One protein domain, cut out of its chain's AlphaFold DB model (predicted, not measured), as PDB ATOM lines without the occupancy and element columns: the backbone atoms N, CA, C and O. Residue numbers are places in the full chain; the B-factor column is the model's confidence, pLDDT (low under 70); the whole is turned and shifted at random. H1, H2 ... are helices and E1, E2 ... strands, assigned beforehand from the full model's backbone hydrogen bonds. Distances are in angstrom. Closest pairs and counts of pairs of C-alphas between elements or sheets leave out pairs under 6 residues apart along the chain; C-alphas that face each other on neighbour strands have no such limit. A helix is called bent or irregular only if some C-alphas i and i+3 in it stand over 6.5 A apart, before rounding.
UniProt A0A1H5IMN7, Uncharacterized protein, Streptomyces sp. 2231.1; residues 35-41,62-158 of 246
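What this domain is: This is residues 35 to 41 and 62 to 158 of the 246 residues of an uncharacterized protein of Streptomyces sp. 2231.1 (UniProt A0A1H5IMN7). What is the main picture? A strongly twisted antiparallel sheet of four strands has the long helix H3 slanting over one face, and a helical hairpin of H1 and H2 sits beyond its E4 edge, off the sheet. What is it built of, and in which order? The printed part has 104 residues, with four named strands and three named helices in the order E1, E2, E3, E4, H1, H2, H3 along the chain; the sheet's order is E1, E2, E3, E4, and the class is mixed, helices and strands. How large is it? It is compact, with a radius of gyration of the C-alphas of 14.2 A and spans of 39 by 30 by 22 A.

Where its parts are: Where do the strands run? E1 is residues 35 to 38, 9.3 A long, from C-alpha 35 at (101.856, 100.069, 157.415). E2 is residues 67 to 72, 16.5 A; E3 is residues 75 to 84, 26.0 A; E4 is residues 91 to 96, 15.8 A. Where are the helices? H1 is residues 101 to 115, 21.3 A, and is irregular: C-alphas 102 and 105 are 7.0 A apart. H2 is residues 119 to 128, 14.1 A, and H3 is residues 139 to 158, 29.3 A, with a kink of 27 degrees near residue 147 and C-alpha 158 at (81.360, 99.541, 155.596).

How they stand to each other: How do the strands pair? E1 and E2 are antiparallel, with N 38 and O 67 at 3.2 A. E2, E3 and E4 form a meander, each strand the antiparallel neighbour of the one before; N 70 and O 78 are 2.9 A apart in the hairpin E2 and E3, and N 81 and O 93 are 2.8 A apart in the hairpin E3 and E4. How does H3 stand to the sheet? It makes two layers, a helix on one face of the sheet, at a height over the sheet of 10.2 A. It lies over E2 and E3, slantwise to the strands at 46 degrees to E2 on the local plane; the closest C-alphas of E2 and H3 are those of Tyr 72 and Leu 139, 6.6 A apart. How do the helices meet? H1 and H2, a helical hairpin, touch at a shallow tilt of 18 degrees, opposite ways, with the C-alphas of Gln 110 and Ala 122 closest at 5.0 A. H2 and H3 only just touch, with 3 pairs of C-alphas within 8 A, through residues 140 to 144 of H3 alone; the closest C-alphas are those of Cys 126 and Cys 144, 6.9 A. Are the helix backbones complete? Every O i to N i+4 pair is within hydrogen-bond range in H2, against 9 of 11 in H1 and 14 of 16 in H3.

The domain as a whole: Is anything missing? Residues 42 to 61 are not printed, and C-alphas 41 and 62 are 16.6 A apart across this cut. Of the links printed whole, are any long? None is long. Where is confidence low? The mean pLDDT of the printed part is 70.6, and residues 35 to 41 and 129 to 158 are under 70.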
ATOM      1  N   VAL A  35     102.149  98.672 157.734       43.41
ATOM      2  CA  VAL A  35     101.856 100.069 157.415       43.41
ATOM      3  C   VAL A  35     102.154 100.867 158.670       43.41
ATOM      4  O   VAL A  35     101.380 100.845 159.627       43.41
ATOM      5  N   ALA A  36     103.287 101.562 158.671       46.91
ATOM      6  CA  ALA A  36     103.593 102.536 159.702       46.91
ATOM      7  C   ALA A  36     103.035 103.898 159.271       46.91
ATOM      8  O   ALA A  36     103.378 104.431 158.211       46.91
ATOM      9  N   THR A  37     102.156 104.468 160.092       47.16
ATOM     10  CA  THR A  37     101.697 105.844 159.916       47.16
ATOM     11  C   THR A  37     102.745 106.788 160.488       47.16
ATOM     12  O   THR A  37     103.040 106.772 161.686       47.16
ATOM     13  N   VAL A  38     103.314 107.636 159.635       44.62
ATOM     14  CA  VAL A  38     104.185 108.718 160.091       44.62
ATOM     15  C   VAL A  38     103.335 109.966 160.182       44.62
ATOM     16  O   VAL A  38     102.931 110.535 159.173       44.62
ATOM     17  N   THR A  39     103.044 110.408 161.403       45.00
ATOM     18  CA  THR A  39     102.443 111.725 161.606       45.00
ATOM     19  C   THR A  39     103.548 112.774 161.475       45.00
ATOM     20  O   THR A  39     104.430 112.819 162.342       45.00
ATOM     21  N   PRO A  40     103.552 113.626 160.432       37.12
ATOM     22  CA  PRO A  40     104.513 114.714 160.366       37.12
ATOM     23  C   PRO A  40     104.310 115.628 161.580       37.12
ATOM     24  O   PRO A  40     103.197 116.066 161.872       37.12
ATOM     25  N   ARG A  41     105.392 115.934 162.306       30.59
ATOM     26  CA  ARG A  41     105.387 116.992 163.326       30.59
ATOM     27  C   ARG A  41     105.382 118.356 162.630       30.59
ATOM     28  O   ARG A  41     106.388 119.058 162.643       30.59
ATOM     29  N   LEU A  62      91.950 108.500 157.908       74.38
ATOM     30  CA  LEU A  62      92.697 108.671 156.665       74.38
ATOM     31  C   LEU A  62      92.815 110.157 156.288       74.38
ATOM     32  O   LEU A  62      92.456 110.509 155.169       74.38
ATOM     33  N   PRO A  63      93.266 111.064 157.179       83.75
ATOM     34  CA  PRO A  63      93.346 112.465 156.808       83.75
ATOM     35  C   PRO A  63      94.265 112.650 155.600       83.75
ATOM     36  O   PRO A  63      95.401 112.163 155.572       83.75
ATOM     37  N   THR A  64      93.753 113.380 154.613       88.94
ATOM     38  CA  THR A  64      94.546 113.948 153.528       88.94
ATOM     39  C   THR A  64      95.784 114.633 154.104       88.94
ATOM     40  O   THR A  64      95.703 115.379 155.080       88.94
ATOM     41  N   GLY A  65      96.941 114.361 153.511       91.00
ATOM     42  CA  GLY A  65      98.254 114.805 153.973       91.00
ATOM     43  C   GLY A  65      99.001 113.786 154.836       91.00
ATOM     44  O   GLY A  65     100.153 114.029 155.188       91.00
ATOM     45  N   ASN A  66      98.396 112.641 155.169       90.00
ATOM     46  CA  ASN A  66      99.120 111.560 155.831       90.00
ATOM     47  C   ASN A  66     100.173 110.933 154.917       90.00
ATOM     48  O   ASN A  66      99.918 110.692 153.741       90.00
ATOM     49  N   ILE A  67     101.317 110.585 155.506       91.12
ATOM     50  CA  ILE A  67     102.390 109.856 154.829       91.12
ATOM     51  C   ILE A  67     102.464 108.453 155.415       91.12
ATOM     52  O   ILE A  67     102.557 108.270 156.635       91.12
ATOM     53  N   TRP A  68     102.375 107.456 154.545       89.62
ATOM     54  CA  TRP A  68     102.461 106.050 154.909       89.62
ATOM     55  C   TRP A  68     103.762 105.475 154.374       89.62
ATOM     56  O   TRP A  68     104.099 105.657 153.203       89.62
ATOM     57  N   LEU A  69     104.480 104.768 155.239       90.50
ATOM     58  CA  LEU A  69     105.668 104.020 154.857       90.50
ATOM     59  C   LEU A  69     105.243 102.654 154.332       90.50
ATOM     60  O   LEU A  69     104.534 101.912 155.019       90.50
ATOM     61  N   LEU A  70     105.691 102.310 153.129       86.12
ATOM     62  CA  LEU A  70     105.542 100.966 152.597       86.12
ATOM     63  C   LEU A  70     106.812 100.171 152.899       86.12
ATOM     64  O   LEU A  70     107.893 100.531 152.431       86.12
ATOM     65  N   HIS A  71     106.671  99.084 153.655       85.00
ATOM     66  CA  HIS A  71     107.763  98.163 153.955       85.00
ATOM     67  C   HIS A  71     107.625  96.853 153.173       85.00
ATOM     68  O   HIS A  71     106.530  96.300 153.039       85.00
ATOM     69  N   TYR A  72     108.752  96.313 152.714       80.56
ATOM     70  CA  TYR A  72     108.859  94.969 152.157       80.56
ATOM     71  C   TYR A  72     110.100  94.268 152.709       80.56
ATOM     72  O   TYR A  72     111.211  94.780 152.609       80.56
ATOM     73  N   GLY A  73     109.918  93.098 153.330       86.06
ATOM     74  CA  GLY A  73     111.033  92.354 153.929       86.06
ATOM     75  C   GLY A  73     111.778  93.122 155.032       86.06
ATOM     76  O   GLY A  73     112.969  92.910 155.218       86.06
ATOM     77  N   GLY A  74     111.100  94.039 155.733       86.06
ATOM     78  CA  GLY A  74     111.705  94.913 156.748       86.06
ATOM     79  C   GLY A  74     112.418  96.151 156.192       86.06
ATOM     80  O   GLY A  74     112.876  96.980 156.972       86.06
ATOM     81  N   GLN A  75     112.481  96.313 154.868       83.69
ATOM     82  CA  GLN A  75     113.055  97.484 154.212       83.69
ATOM     83  C   GLN A  75     111.954  98.452 153.772       83.69
ATOM     84  O   GLN A  75     110.929  98.028 153.243       83.69
ATOM     85  N   GLU A  76     112.162  99.748 153.986       86.75
ATOM     86  CA  GLU A  76     111.302 100.799 153.437       86.75
ATOM     87  C   GLU A  76     111.509 100.907 151.923       86.75
ATOM     88  O   GLU A  76     112.642 101.010 151.453       86.75
ATOM     89  N   ILE A  77     110.417 100.859 151.162       86.94
ATOM     90  CA  ILE A  77     110.460 100.801 149.694       86.94
ATOM     91  C   ILE A  77     109.762 101.990 149.032       86.94
ATOM     92  O   ILE A  77     110.159 102.411 147.950       86.94
ATOM     93  N   ALA A  78     108.777 102.599 149.689       90.38
ATOM     94  CA  ALA A  78     108.144 103.810 149.180       90.38
ATOM     95  C   ALA A  78     107.468 104.615 150.291       90.38
ATOM     96  O   ALA A  78     107.114 104.075 151.344       90.38
ATOM     97  N   TRP A  79     107.227 105.892 150.006       92.56
ATOM     98  CA  TRP A  79     106.304 106.747 150.743       92.56
ATOM     99  C   TRP A  79     105.022 106.924 149.944       92.56
ATOM    100  O   TRP A  79     105.064 107.245 148.762       92.56
ATOM    101  N   LEU A  80     103.878 106.724 150.589       90.75
ATOM    102  CA  LEU A  80     102.569 107.053 150.040       90.75
ATOM    103  C   LEU A  80     102.051 108.296 150.758       90.75
ATOM    104  O   LEU A  80     101.706 108.234 151.937       90.75
ATOM    105  N   THR A  81     101.970 109.413 150.048       92.75
ATOM    106  CA  THR A  81     101.330 110.635 150.540       92.75
ATOM    107  C   THR A  81      99.866 110.612 150.139       92.75
ATOM    108  O   THR A  81      99.547 110.717 148.959       92.75
ATOM    109  N   VAL A  82      98.958 110.479 151.103       88.81
ATOM    110  CA  VAL A  82      97.512 110.506 150.860       88.81
ATOM    111  C   VAL A  82      97.106 111.913 150.429       88.81
ATOM    112  O   VAL A  82      97.168 112.851 151.218       88.81
ATOM    113  N   THR A  83      96.689 112.079 149.179       91.12
ATOM    114  CA  THR A  83      96.253 113.367 148.619       91.12
ATOM    115  C   THR A  83      94.747 113.557 148.687       91.12
ATOM    116  O   THR A  83      94.272 114.686 148.631       91.12
ATOM    117  N   ASP A  84      93.996 112.462 148.768       88.12
ATOM    118  CA  ASP A  84      92.543 112.481 148.866       88.12
ATOM    119  C   ASP A  84      92.068 111.195 149.544       88.12
ATOM    120  O   ASP A  84      92.599 110.116 149.275       88.12
ATOM    121  N   ALA A  85      91.074 111.296 150.410       85.31
ATOM    122  CA  ALA A  85      90.494 110.159 151.110       85.31
ATOM    123  C   ALA A  85      88.969 110.258 151.077       85.31
ATOM    124  O   ALA A  85      88.304 110.221 152.114       85.31
ATOM    125  N   ASP A  86      88.431 110.419 149.868       84.19
ATOM    126  CA  ASP A  86      86.997 110.359 149.635       84.19
ATOM    127  C   ASP A  86      86.538 108.902 149.506       84.19
ATOM    128  O   ASP A  86      86.943 108.156 148.606       84.19
ATOM    129  N   MET A  87      85.698 108.474 150.447       75.56
ATOM    130  CA  MET A  87      85.174 107.114 150.500       75.56
ATOM    131  C   MET A  87      84.445 106.766 149.190       75.56
ATOM    132  O   MET A  87      83.604 107.533 148.733       75.56
ATOM    133  N   PRO A  88      84.679 105.579 148.597       71.56
ATOM    134  CA  PRO A  88      85.368 104.407 149.151       71.56
ATOM    135  C   PRO A  88      86.868 104.317 148.804       71.56
ATOM    136  O   PRO A  88      87.449 103.234 148.905       71.56
ATOM    137  N   GLY A  89      87.480 105.401 148.332       80.06
ATOM    138  CA  GLY A  89      88.843 105.417 147.815       80.06
ATOM    139  C   GLY A  89      89.827 106.199 148.680       80.06
ATOM    140  O   GLY A  89      89.471 107.033 149.505       80.06
ATOM    141  N   VAL A  90      91.106 105.929 148.445       84.75
ATOM    142  CA  VAL A  90      92.206 106.795 148.863       84.75
ATOM    143  C   VAL A  90      93.028 107.058 147.614       84.75
ATOM    144  O   VAL A  90      93.487 106.111 146.973       84.75
ATOM    145  N   ARG A  91      93.204 108.326 147.251       85.38
ATOM    146  CA  ARG A  91      94.212 108.730 146.268       85.38
ATOM    147  C   ARG A  91      95.451 109.171 147.022       85.38
ATOM    148  O   ARG A  91      95.365 109.882 148.022       85.38
ATOM    149  N   GLY A  92      96.608 108.780 146.518       89.69
ATOM    150  CA  GLY A  92      97.868 109.246 147.055       89.69
ATOM    151  C   GLY A  92      98.970 109.216 146.019       89.69
ATOM    152  O   GLY A  92      98.916 108.457 145.055       89.69
ATOM    153  N   GLU A  93      99.961 110.061 146.240       87.06
ATOM    154  CA  GLU A  93     101.187 110.102 145.459       87.06
ATOM    155  C   GLU A  93     102.194 109.132 146.075       87.06
ATOM    156  O   GLU A  93     102.397 109.123 147.291       87.06
ATOM    157  N   VAL A  94     102.804 108.295 145.238       86.38
ATOM    158  CA  VAL A  94     103.831 107.341 145.660       86.38
ATOM    159  C   VAL A  94     105.197 107.890 145.275       86.38
ATOM    160  O   VAL A  94     105.485 108.090 144.096       86.38
ATOM    161  N   GLU A  95     106.051 108.095 146.268       87.56
ATOM    162  CA  GLU A  95     107.464 108.398 146.086       87.56
ATOM    163  C   GLU A  95     108.267 107.118 146.339       87.56
ATOM    164  O   GLU A  95     108.331 106.606 147.458       87.56
ATOM    165  N   THR A  96     108.829 106.544 145.276       84.12
ATOM    166  CA  THR A  96     109.652 105.330 145.356       84.12
ATOM    167  C   THR A  96     111.080 105.674 145.757       84.12
ATOM    168  O   THR A  96     111.662 106.603 145.193       84.12
ATOM    169  N   PHE A  97     111.677 104.895 146.659       86.12
ATOM    170  CA  PHE A  97     113.082 105.072 147.019       86.12
ATOM    171  C   PHE A  97     114.051 104.635 145.905       86.12
ATOM    172  O   PHE A  97     113.681 103.811 145.060       86.12
ATOM    173  N   PRO A  98     115.301 105.150 145.915       76.06
ATOM    174  CA  PRO A  98     116.353 104.695 145.009       76.06
ATOM    175  C   PRO A  98     116.569 103.181 145.138       76.06
ATOM    176  O   PRO A  98     116.674 102.665 146.252       76.06
ATOM    177  N   GLY A  99     116.646 102.475 144.011       74.38
ATOM    178  CA  GLY A  99     116.728 101.011 143.934       74.38
ATOM    179  C   GLY A  99     115.470 100.329 143.382       74.38
ATOM    180  O   GLY A  99     115.460  99.110 143.235       74.38
ATOM    181  N   LEU A 100     114.415 101.089 143.062       74.19
ATOM    182  CA  LEU A 100     113.173 100.582 142.453       74.19
ATOM    183  C   LEU A 100     112.946 101.090 141.024       74.19
ATOM    184  O   LEU A 100     111.876 100.883 140.447       74.19
ATOM    185  N   GLU A 101     113.937 101.746 140.423       78.19
ATOM    186  CA  GLU A 101     113.865 102.293 139.068       78.19
ATOM    187  C   GLU A 101     113.568 101.205 138.028       78.19
ATOM    188  O   GLU A 101     112.831 101.453 137.073       78.19
ATOM    189  N   GLU A 102     114.064  99.989 138.254       75.00
ATOM    190  CA  GLU A 102     113.824  98.818 137.403       75.00
ATOM    191  C   GLU A 102     112.354  98.373 137.401       75.00
ATOM    192  O   GLU A 102     111.873  97.802 136.422       75.00
ATOM    193  N   LEU A 103     111.606  98.684 138.465       73.00
ATOM    194  CA  LEU A 103     110.182  98.365 138.567       73.00
ATOM    195  C   LEU A 103     109.289  99.428 137.916       73.00
ATOM    196  O   LEU A 103     108.115  99.163 137.651       73.00
ATOM    197  N   ARG A 104     109.818 100.617 137.597       76.25
ATOM    198  CA  ARG A 104     109.025 101.712 137.013       76.25
ATOM    199  C   ARG A 104     108.282 101.330 135.728       76.25
ATOM    200  O   ARG A 104     107.096 101.646 135.652       76.25
ATOM    201  N   PRO A 105     108.884 100.638 134.738       80.56
ATOM    202  CA  PRO A 105     108.166 100.252 133.523       80.56
ATOM    203  C   PRO A 105     106.967  99.338 133.800       80.56
ATOM    204  O   PRO A 105     105.968  99.390 133.082       80.56
ATOM    205  N   HIS A 106     107.046  98.519 134.854       77.69
ATOM    206  CA  HIS A 106     105.953  97.649 135.268       77.69
ATOM    207  C   HIS A 106     104.800  98.441 135.884       77.69
ATOM    208  O   HIS A 106     103.649  98.213 135.508       77.69
ATOM    209  N   PHE A 107     105.104  99.417 136.746       76.62
ATOM    210  CA  PHE A 107     104.092 100.312 137.308       76.62
ATOM    211  C   PHE A 107     103.429 101.176 136.237       76.62
ATOM    212  O   PHE A 107     102.208 101.250 136.208       76.62
ATOM    213  N   THR A 108     104.192 101.735 135.294       81.25
ATOM    214  CA  THR A 108     103.623 102.495 134.167       81.25
ATOM    215  C   THR A 108     102.716 101.628 133.288       81.25
ATOM    216  O   THR A 108     101.681 102.089 132.813       81.25
ATOM    217  N   GLY A 109     103.076 100.359 133.069       84.38
ATOM    218  CA  GLY A 109     102.227  99.421 132.329       84.38
ATOM    219  C   GLY A 109     100.919  99.096 133.051       84.38
ATOM    220  O   GLY A 109      99.888  98.937 132.401       84.38
ATOM    221  N   GLN A 110     100.952  99.012 134.381       81.25
ATOM    222  CA  GLN A 110      99.770  98.793 135.210       81.25
ATOM    223  C   GLN A 110      98.892 100.045 135.302       81.25
ATOM    224  O   GLN A 110      97.683  99.934 135.151       81.25
ATOM    225  N   GLU A 111      99.491 101.217 135.509       78.81
ATOM    226  CA  GLU A 111      98.813 102.517 135.535       78.81
ATOM    227  C   GLU A 111      98.052 102.758 134.235       78.81
ATOM    228  O   GLU A 111      96.848 102.978 134.270       78.81
ATOM    229  N   ARG A 112      98.715 102.577 133.085       85.62
ATOM    230  CA  ARG A 112      98.053 102.704 131.782       85.62
ATOM    231  C   ARG A 112      96.884 101.731 131.630       85.62
ATOM    232  O   ARG A 112      95.840 102.119 131.131       85.62
ATOM    233  N   ALA A 113      97.045 100.481 132.067       87.62
ATOM    234  CA  ALA A 113      95.969  99.496 132.003       87.62
ATOM    235  C   ALA A 113      94.780  99.870 132.905       87.62
ATOM    236  O   ALA A 113      93.638  99.623 132.538       87.62
ATOM    237  N   VAL A 114      95.029 100.485 134.066       79.44
ATOM    238  CA  VAL A 114      93.970 101.011 134.941       79.44
ATOM    239  C   VAL A 114      93.288 102.225 134.307       79.44
ATOM    240  O   VAL A 114      92.061 102.270 134.287       79.44
ATOM    241  N   ASP A 115      94.059 103.165 133.759       81.81
ATOM    242  CA  ASP A 115      93.541 104.363 133.084       81.81
ATOM    243  C   ASP A 115      92.692 104.014 131.848       81.81
ATOM    244  O   ASP A 115      91.721 104.704 131.541       81.81
ATOM    245  N   GLU A 116      93.044 102.936 131.144       91.44
ATOM    246  CA  GLU A 116      92.317 102.407 129.982       91.44
ATOM    247  C   GLU A 116      91.173 101.446 130.369       91.44
ATOM    248  O   GLU A 116      90.489 100.929 129.487       91.44
ATOM    249  N   GLU A 117      90.962 101.191 131.667       88.38
ATOM    250  CA  GLU A 117      90.034 100.176 132.199       88.38
ATOM    251  C   GLU A 117      90.279  98.746 131.656       88.38
ATOM    252  O   GLU A 117      89.404  97.874 131.706       88.38
ATOM    253  N   ASP A 118      91.494  98.460 131.178       92.12
ATOM    254  CA  ASP A 118      91.936  97.133 130.753       92.12
ATOM    255  C   ASP A 118      92.359  96.298 131.971       92.12
ATOM    256  O   ASP A 118      93.538  96.084 132.285       92.12
ATOM    257  N   TRP A 119      91.354  95.796 132.687       87.75
ATOM    258  CA  TRP A 119      91.554  94.988 133.891       87.75
ATOM    259  C   TRP A 119      92.326  93.691 133.627       87.75
ATOM    260  O   TRP A 119      93.006  93.190 134.526       87.75
ATOM    261  N   GLN A 120      92.253  93.151 132.408       89.38
ATOM    262  CA  GLN A 120      92.975  91.938 132.037       89.38
ATOM    263  C   GLN A 120      94.469  92.228 131.871       89.38
ATOM    264  O   GLN A 120      95.305  91.462 132.357       89.38
ATOM    265  N   GLN A 121      94.817  93.354 131.249       89.50
ATOM    266  CA  GLN A 121      96.196  93.813 131.159       89.50
ATOM    267  C   GLN A 121      96.748  94.226 132.529       89.50
ATOM    268  O   GLN A 121      97.904  93.923 132.832       89.50
ATOM    269  N   ALA A 122      95.940  94.847 133.393       82.75
ATOM    270  CA  ALA A 122      96.340  95.167 134.764       82.75
ATOM    271  C   ALA A 122      96.680  93.895 135.573       82.75
ATOM    272  O   ALA A 122      97.697  93.857 136.278       82.75
ATOM    273  N   ASP A 123      95.893  92.827 135.413       83.12
ATOM    274  CA  ASP A 123      96.155  91.521 136.031       83.12
ATOM    275  C   ASP A 123      97.378  90.818 135.409       83.12
ATOM    276  O   ASP A 123      98.242  90.284 136.113       83.12
ATOM    277  N   ALA A 124      97.542  90.900 134.085       87.75
ATOM    278  CA  ALA A 124      98.729  90.401 133.392       87.75
ATOM    279  C   ALA A 124     100.018  91.109 133.862       87.75
ATOM    280  O   ALA A 124     101.066  90.473 134.014       87.75
ATOM    281  N   CYS A 125      99.954  92.416 134.136       83.44
ATOM    282  CA  CYS A 125     101.057  93.181 134.720       83.44
ATOM    283  C   CYS A 125     101.382  92.708 136.150       83.44
ATOM    284  O   CYS A 125     102.557  92.519 136.478       83.44
ATOM    285  N   CYS A 126     100.368  92.424 136.975       76.00
ATOM    286  CA  CYS A 126     100.551  91.867 138.324       76.00
ATOM    287  C   CYS A 126     101.146  90.445 138.312       76.00
ATOM    288  O   CYS A 126     101.993  90.090 139.138       76.00
ATOM    289  N   THR A 127     100.729  89.601 137.371       78.00
ATOM    290  CA  THR A 127     101.221  88.216 137.270       78.00
ATOM    291  C   THR A 127     102.634  88.141 136.691       78.00
ATOM    292  O   THR A 127     103.449  87.337 137.146       78.00
ATOM    293  N   ARG A 128     102.980  89.008 135.730       74.69
ATOM    294  CA  ARG A 128     104.330  89.064 135.141       74.69
ATOM    295  C   ARG A 128     105.398  89.466 136.158       74.69
ATOM    296  O   ARG A 128     106.520  88.986 136.075       74.69
ATOM    297  N   THR A 129     105.029  90.303 137.118       65.56
ATOM    298  CA  THR A 129     105.927  90.848 138.143       65.56
ATOM    299  C   THR A 129     105.974  90.023 139.430       65.56
ATOM    300  O   THR A 129     106.791  90.291 140.305       65.56
ATOM    301  N   SER A 130     105.117  89.006 139.559       56.38
ATOM    302  CA  SER A 130     105.100  88.084 140.705       56.38
ATOM    303  C   SER A 130     105.804  86.755 140.438       56.38
ATOM    304  O   SER A 130     105.915  85.934 141.352       56.38
ATOM    305  N   LYS A 131     106.314  86.532 139.218       57.06
ATOM    306  CA  LYS A 131     107.231  85.421 138.969       57.06
ATOM    307  C   LYS A 131     108.565  85.735 139.649       57.06
ATOM    308  O   LYS A 131     109.149  86.766 139.326       57.06
ATOM    309  N   PRO A 132     109.046  84.876 140.563       48.19
ATOM    310  CA  PRO A 132     110.362  85.054 141.149       48.19
ATOM    311  C   PRO A 132     111.392  84.938 140.025       48.19
ATOM    312  O   PRO A 132     111.560  83.875 139.429       48.19
ATOM    313  N   SER A 133     112.012  86.059 139.685       49.44
ATOM    314  CA  SER A 133     113.322  86.067 139.052       49.44
ATOM    315  C   SER A 133     114.332  86.065 140.192       49.44
ATOM    316  O   SER A 133     114.131  86.781 141.174       49.44
ATOM    317  N   ASP A 134     115.391  85.264 140.076       53.97
ATOM    318  CA  ASP A 134     116.459  85.200 141.083       53.97
ATOM    319  C   ASP A 134     117.121  86.577 141.341       53.97
ATOM    320  O   ASP A 134     117.734  86.767 142.389       53.97
ATOM    321  N   ASP A 135     116.902  87.559 140.454       54.50
ATOM    322  CA  ASP A 135     117.459  88.914 140.517       54.50
ATOM    323  C   ASP A 135     116.449  90.006 140.937       54.50
ATOM    324  O   ASP A 135     116.833  91.162 141.098       54.50
ATOM    325  N   ASN A 136     115.158  89.688 141.126       47.72
ATOM    326  CA  ASN A 136     114.131  90.694 141.438       47.72
ATOM    327  C   ASN A 136     113.083  90.147 142.431       47.72
ATOM    328  O   ASN A 136     112.181  89.397 142.033       47.72
ATOM    329  N   PRO A 137     113.193  90.465 143.738       48.62
ATOM    330  CA  PRO A 137     112.325  89.894 144.758       48.62
ATOM    331  C   PRO A 137     110.893  90.489 144.709       48.62
ATOM    332  O   PRO A 137     110.660  91.482 144.026       48.62
ATOM    333  N   PRO A 138     109.912  89.918 145.450       53.09
ATOM    334  CA  PRO A 138     108.456  90.201 145.376       53.09
ATOM    335  C   PRO A 138     107.936  91.630 145.679       53.09
ATOM    336  O   PRO A 138     106.768  91.800 146.041       53.09
ATOM    337  N   LEU A 139     108.750  92.667 145.498       51.88
ATOM    338  CA  LEU A 139     108.432  94.086 145.676       51.88
ATOM    339  C   LEU A 139     107.220  94.539 144.856       51.88
ATOM    340  O   LEU A 139     106.384  95.303 145.331       51.88
ATOM    341  N   CYS A 140     107.052  94.025 143.640       52.25
ATOM    342  CA  CYS A 140     105.906  94.410 142.822       52.25
ATOM    343  C   CYS A 140     104.596  93.812 143.357       52.25
ATOM    344  O   CYS A 140     103.566  94.484 143.389       52.25
ATOM    345  N   LYS A 141     104.644  92.581 143.889       52.75
ATOM    346  CA  LYS A 141     103.507  91.983 144.599       52.75
ATOM    347  C   LYS A 141     103.172  92.792 145.850       52.75
ATOM    348  O   LYS A 141     101.995  92.930 146.155       52.75
ATOM    349  N   ALA A 142     104.168  93.349 146.537       52.53
ATOM    350  CA  ALA A 142     103.965  94.219 147.689       52.53
ATOM    351  C   ALA A 142     103.202  95.494 147.366       52.53
ATOM    352  O   ALA A 142     102.232  95.814 148.044       52.53
ATOM    353  N   VAL A 143     103.593  96.183 146.299       54.41
ATOM    354  CA  VAL A 143     102.933  97.420 145.873       54.41
ATOM    355  C   VAL A 143     101.526  97.128 145.341       54.41
ATOM    356  O   VAL A 143     100.568  97.788 145.748       54.41
ATOM    357  N   CYS A 144     101.356  96.072 144.535       56.94
ATOM    358  CA  CYS A 144     100.033  95.652 144.060       56.94
ATOM    359  C   CYS A 144      99.123  95.186 145.205       56.94
ATOM    360  O   CYS A 144      97.935  95.501 145.209       56.94
ATOM    361  N   THR A 145      99.672  94.469 146.193       53.88
ATOM    362  CA  THR A 145      98.927  94.022 147.379       53.88
ATOM    363  C   THR A 145      98.641  95.185 148.318       53.88
ATOM    364  O   THR A 145      97.563  95.213 148.881       53.88
ATOM    365  N   GLY A 146      99.532  96.168 148.453       52.75
ATOM    366  CA  GLY A 146      99.288  97.391 149.220       52.75
ATOM    367  C   GLY A 146      98.116  98.185 148.644       52.75
ATOM    368  O   GLY A 146      97.175  98.497 149.371       52.75
ATOM    369  N   ALA A 147      98.100  98.393 147.324       51.66
ATOM    370  CA  ALA A 147      96.973  99.012 146.621       51.66
ATOM    371  C   ALA A 147      95.665  98.202 146.776       51.66
ATOM    372  O   ALA A 147      94.587  98.772 146.948       51.66
ATOM    373  N   TRP A 148      95.750  96.867 146.790       39.19
ATOM    374  CA  TRP A 148      94.608  95.976 147.044       39.19
ATOM    375  C   TRP A 148      94.172  95.898 148.520       39.19
ATOM    376  O   TRP A 148      92.992  95.701 148.803       39.19
ATOM    377  N   LEU A 149      95.083  96.034 149.482       38.47
ATOM    378  CA  LEU A 149      94.801  95.902 150.912       38.47
ATOM    379  C   LEU A 149      94.029  97.124 151.412       38.47
ATOM    380  O   LEU A 149      93.050  96.952 152.135       38.47
ATOM    381  N   VAL A 150      94.376  98.321 150.920       41.03
ATOM    382  CA  VAL A 150      93.604  99.562 151.133       41.03
ATOM    383  C   VAL A 150      92.137  99.388 150.714       41.03
ATOM    384  O   VAL A 150      91.224  99.855 151.399       41.03
ATOM    385  N   LYS A 151      91.879  98.618 149.652       37.31
ATOM    386  CA  LYS A 151      90.525  98.264 149.198       37.31
ATOM    387  C   LYS A 151      89.812  97.298 150.158       37.31
ATOM    388  O   LYS A 151      88.629  97.482 150.448       37.31
ATOM    389  N   ALA A 152      90.507  96.287 150.684       31.98
ATOM    390  CA  ALA A 152      89.915  95.274 151.564       31.98
ATOM    391  C   ALA A 152      89.561  95.814 152.963       31.98
ATOM    392  O   ALA A 152      88.505  95.475 153.506       31.98
ATOM    393  N   THR A 153      90.393  96.690 153.540       38.38
ATOM    394  CA  THR A 153      90.119  97.279 154.866       38.38
ATOM    395  C   THR A 153      88.928  98.243 154.827       38.38
ATOM    396  O   THR A 153      88.143  98.311 155.774       38.38
ATOM    397  N   THR A 154      88.732  98.923 153.695       39.97
ATOM    398  CA  THR A 154      87.643  99.888 153.483       39.97
ATOM    399  C   THR A 154      86.291  99.197 153.255       39.97
ATOM    400  O   THR A 154      85.275  99.619 153.811       39.97
ATOM    401  N   ALA A 155      86.272  98.063 152.544       35.00
ATOM    402  CA  ALA A 155      85.066  97.245 152.376       35.00
ATOM    403  C   ALA A 155      84.607  96.571 153.689       35.00
ATOM    404  O   ALA A 155      83.406  96.451 153.940       35.00
ATOM    405  N   GLY A 156      85.546  96.177 154.559       32.47
ATOM    406  CA  GLY A 156      85.240  95.580 155.865       32.47
ATOM    407  C   GLY A 156      84.638  96.565 156.880       32.47
ATOM    408  O   GLY A 156      83.768  96.181 157.665       32.47
ATOM    409  N   SER A 157      85.038  97.841 156.839       37.22
ATOM    410  CA  SER A 157      84.499  98.888 157.727       37.22
ATOM    411  C   SER A 157      83.063  99.301 157.360       37.22
ATOM    412  O   SER A 157      82.231  99.551 158.237       37.22
ATOM    413  N   ALA A 158      82.721  99.273 156.067       37.06
ATOM    414  CA  ALA A 158      81.360  99.541 155.596       37.06
ATOM    415  C   ALA A 158      80.343  98.477 156.066       37.06
ATOM    416  O   ALA A 158      79.182  98.804 156.316       37.06
TER     417      ALA A 158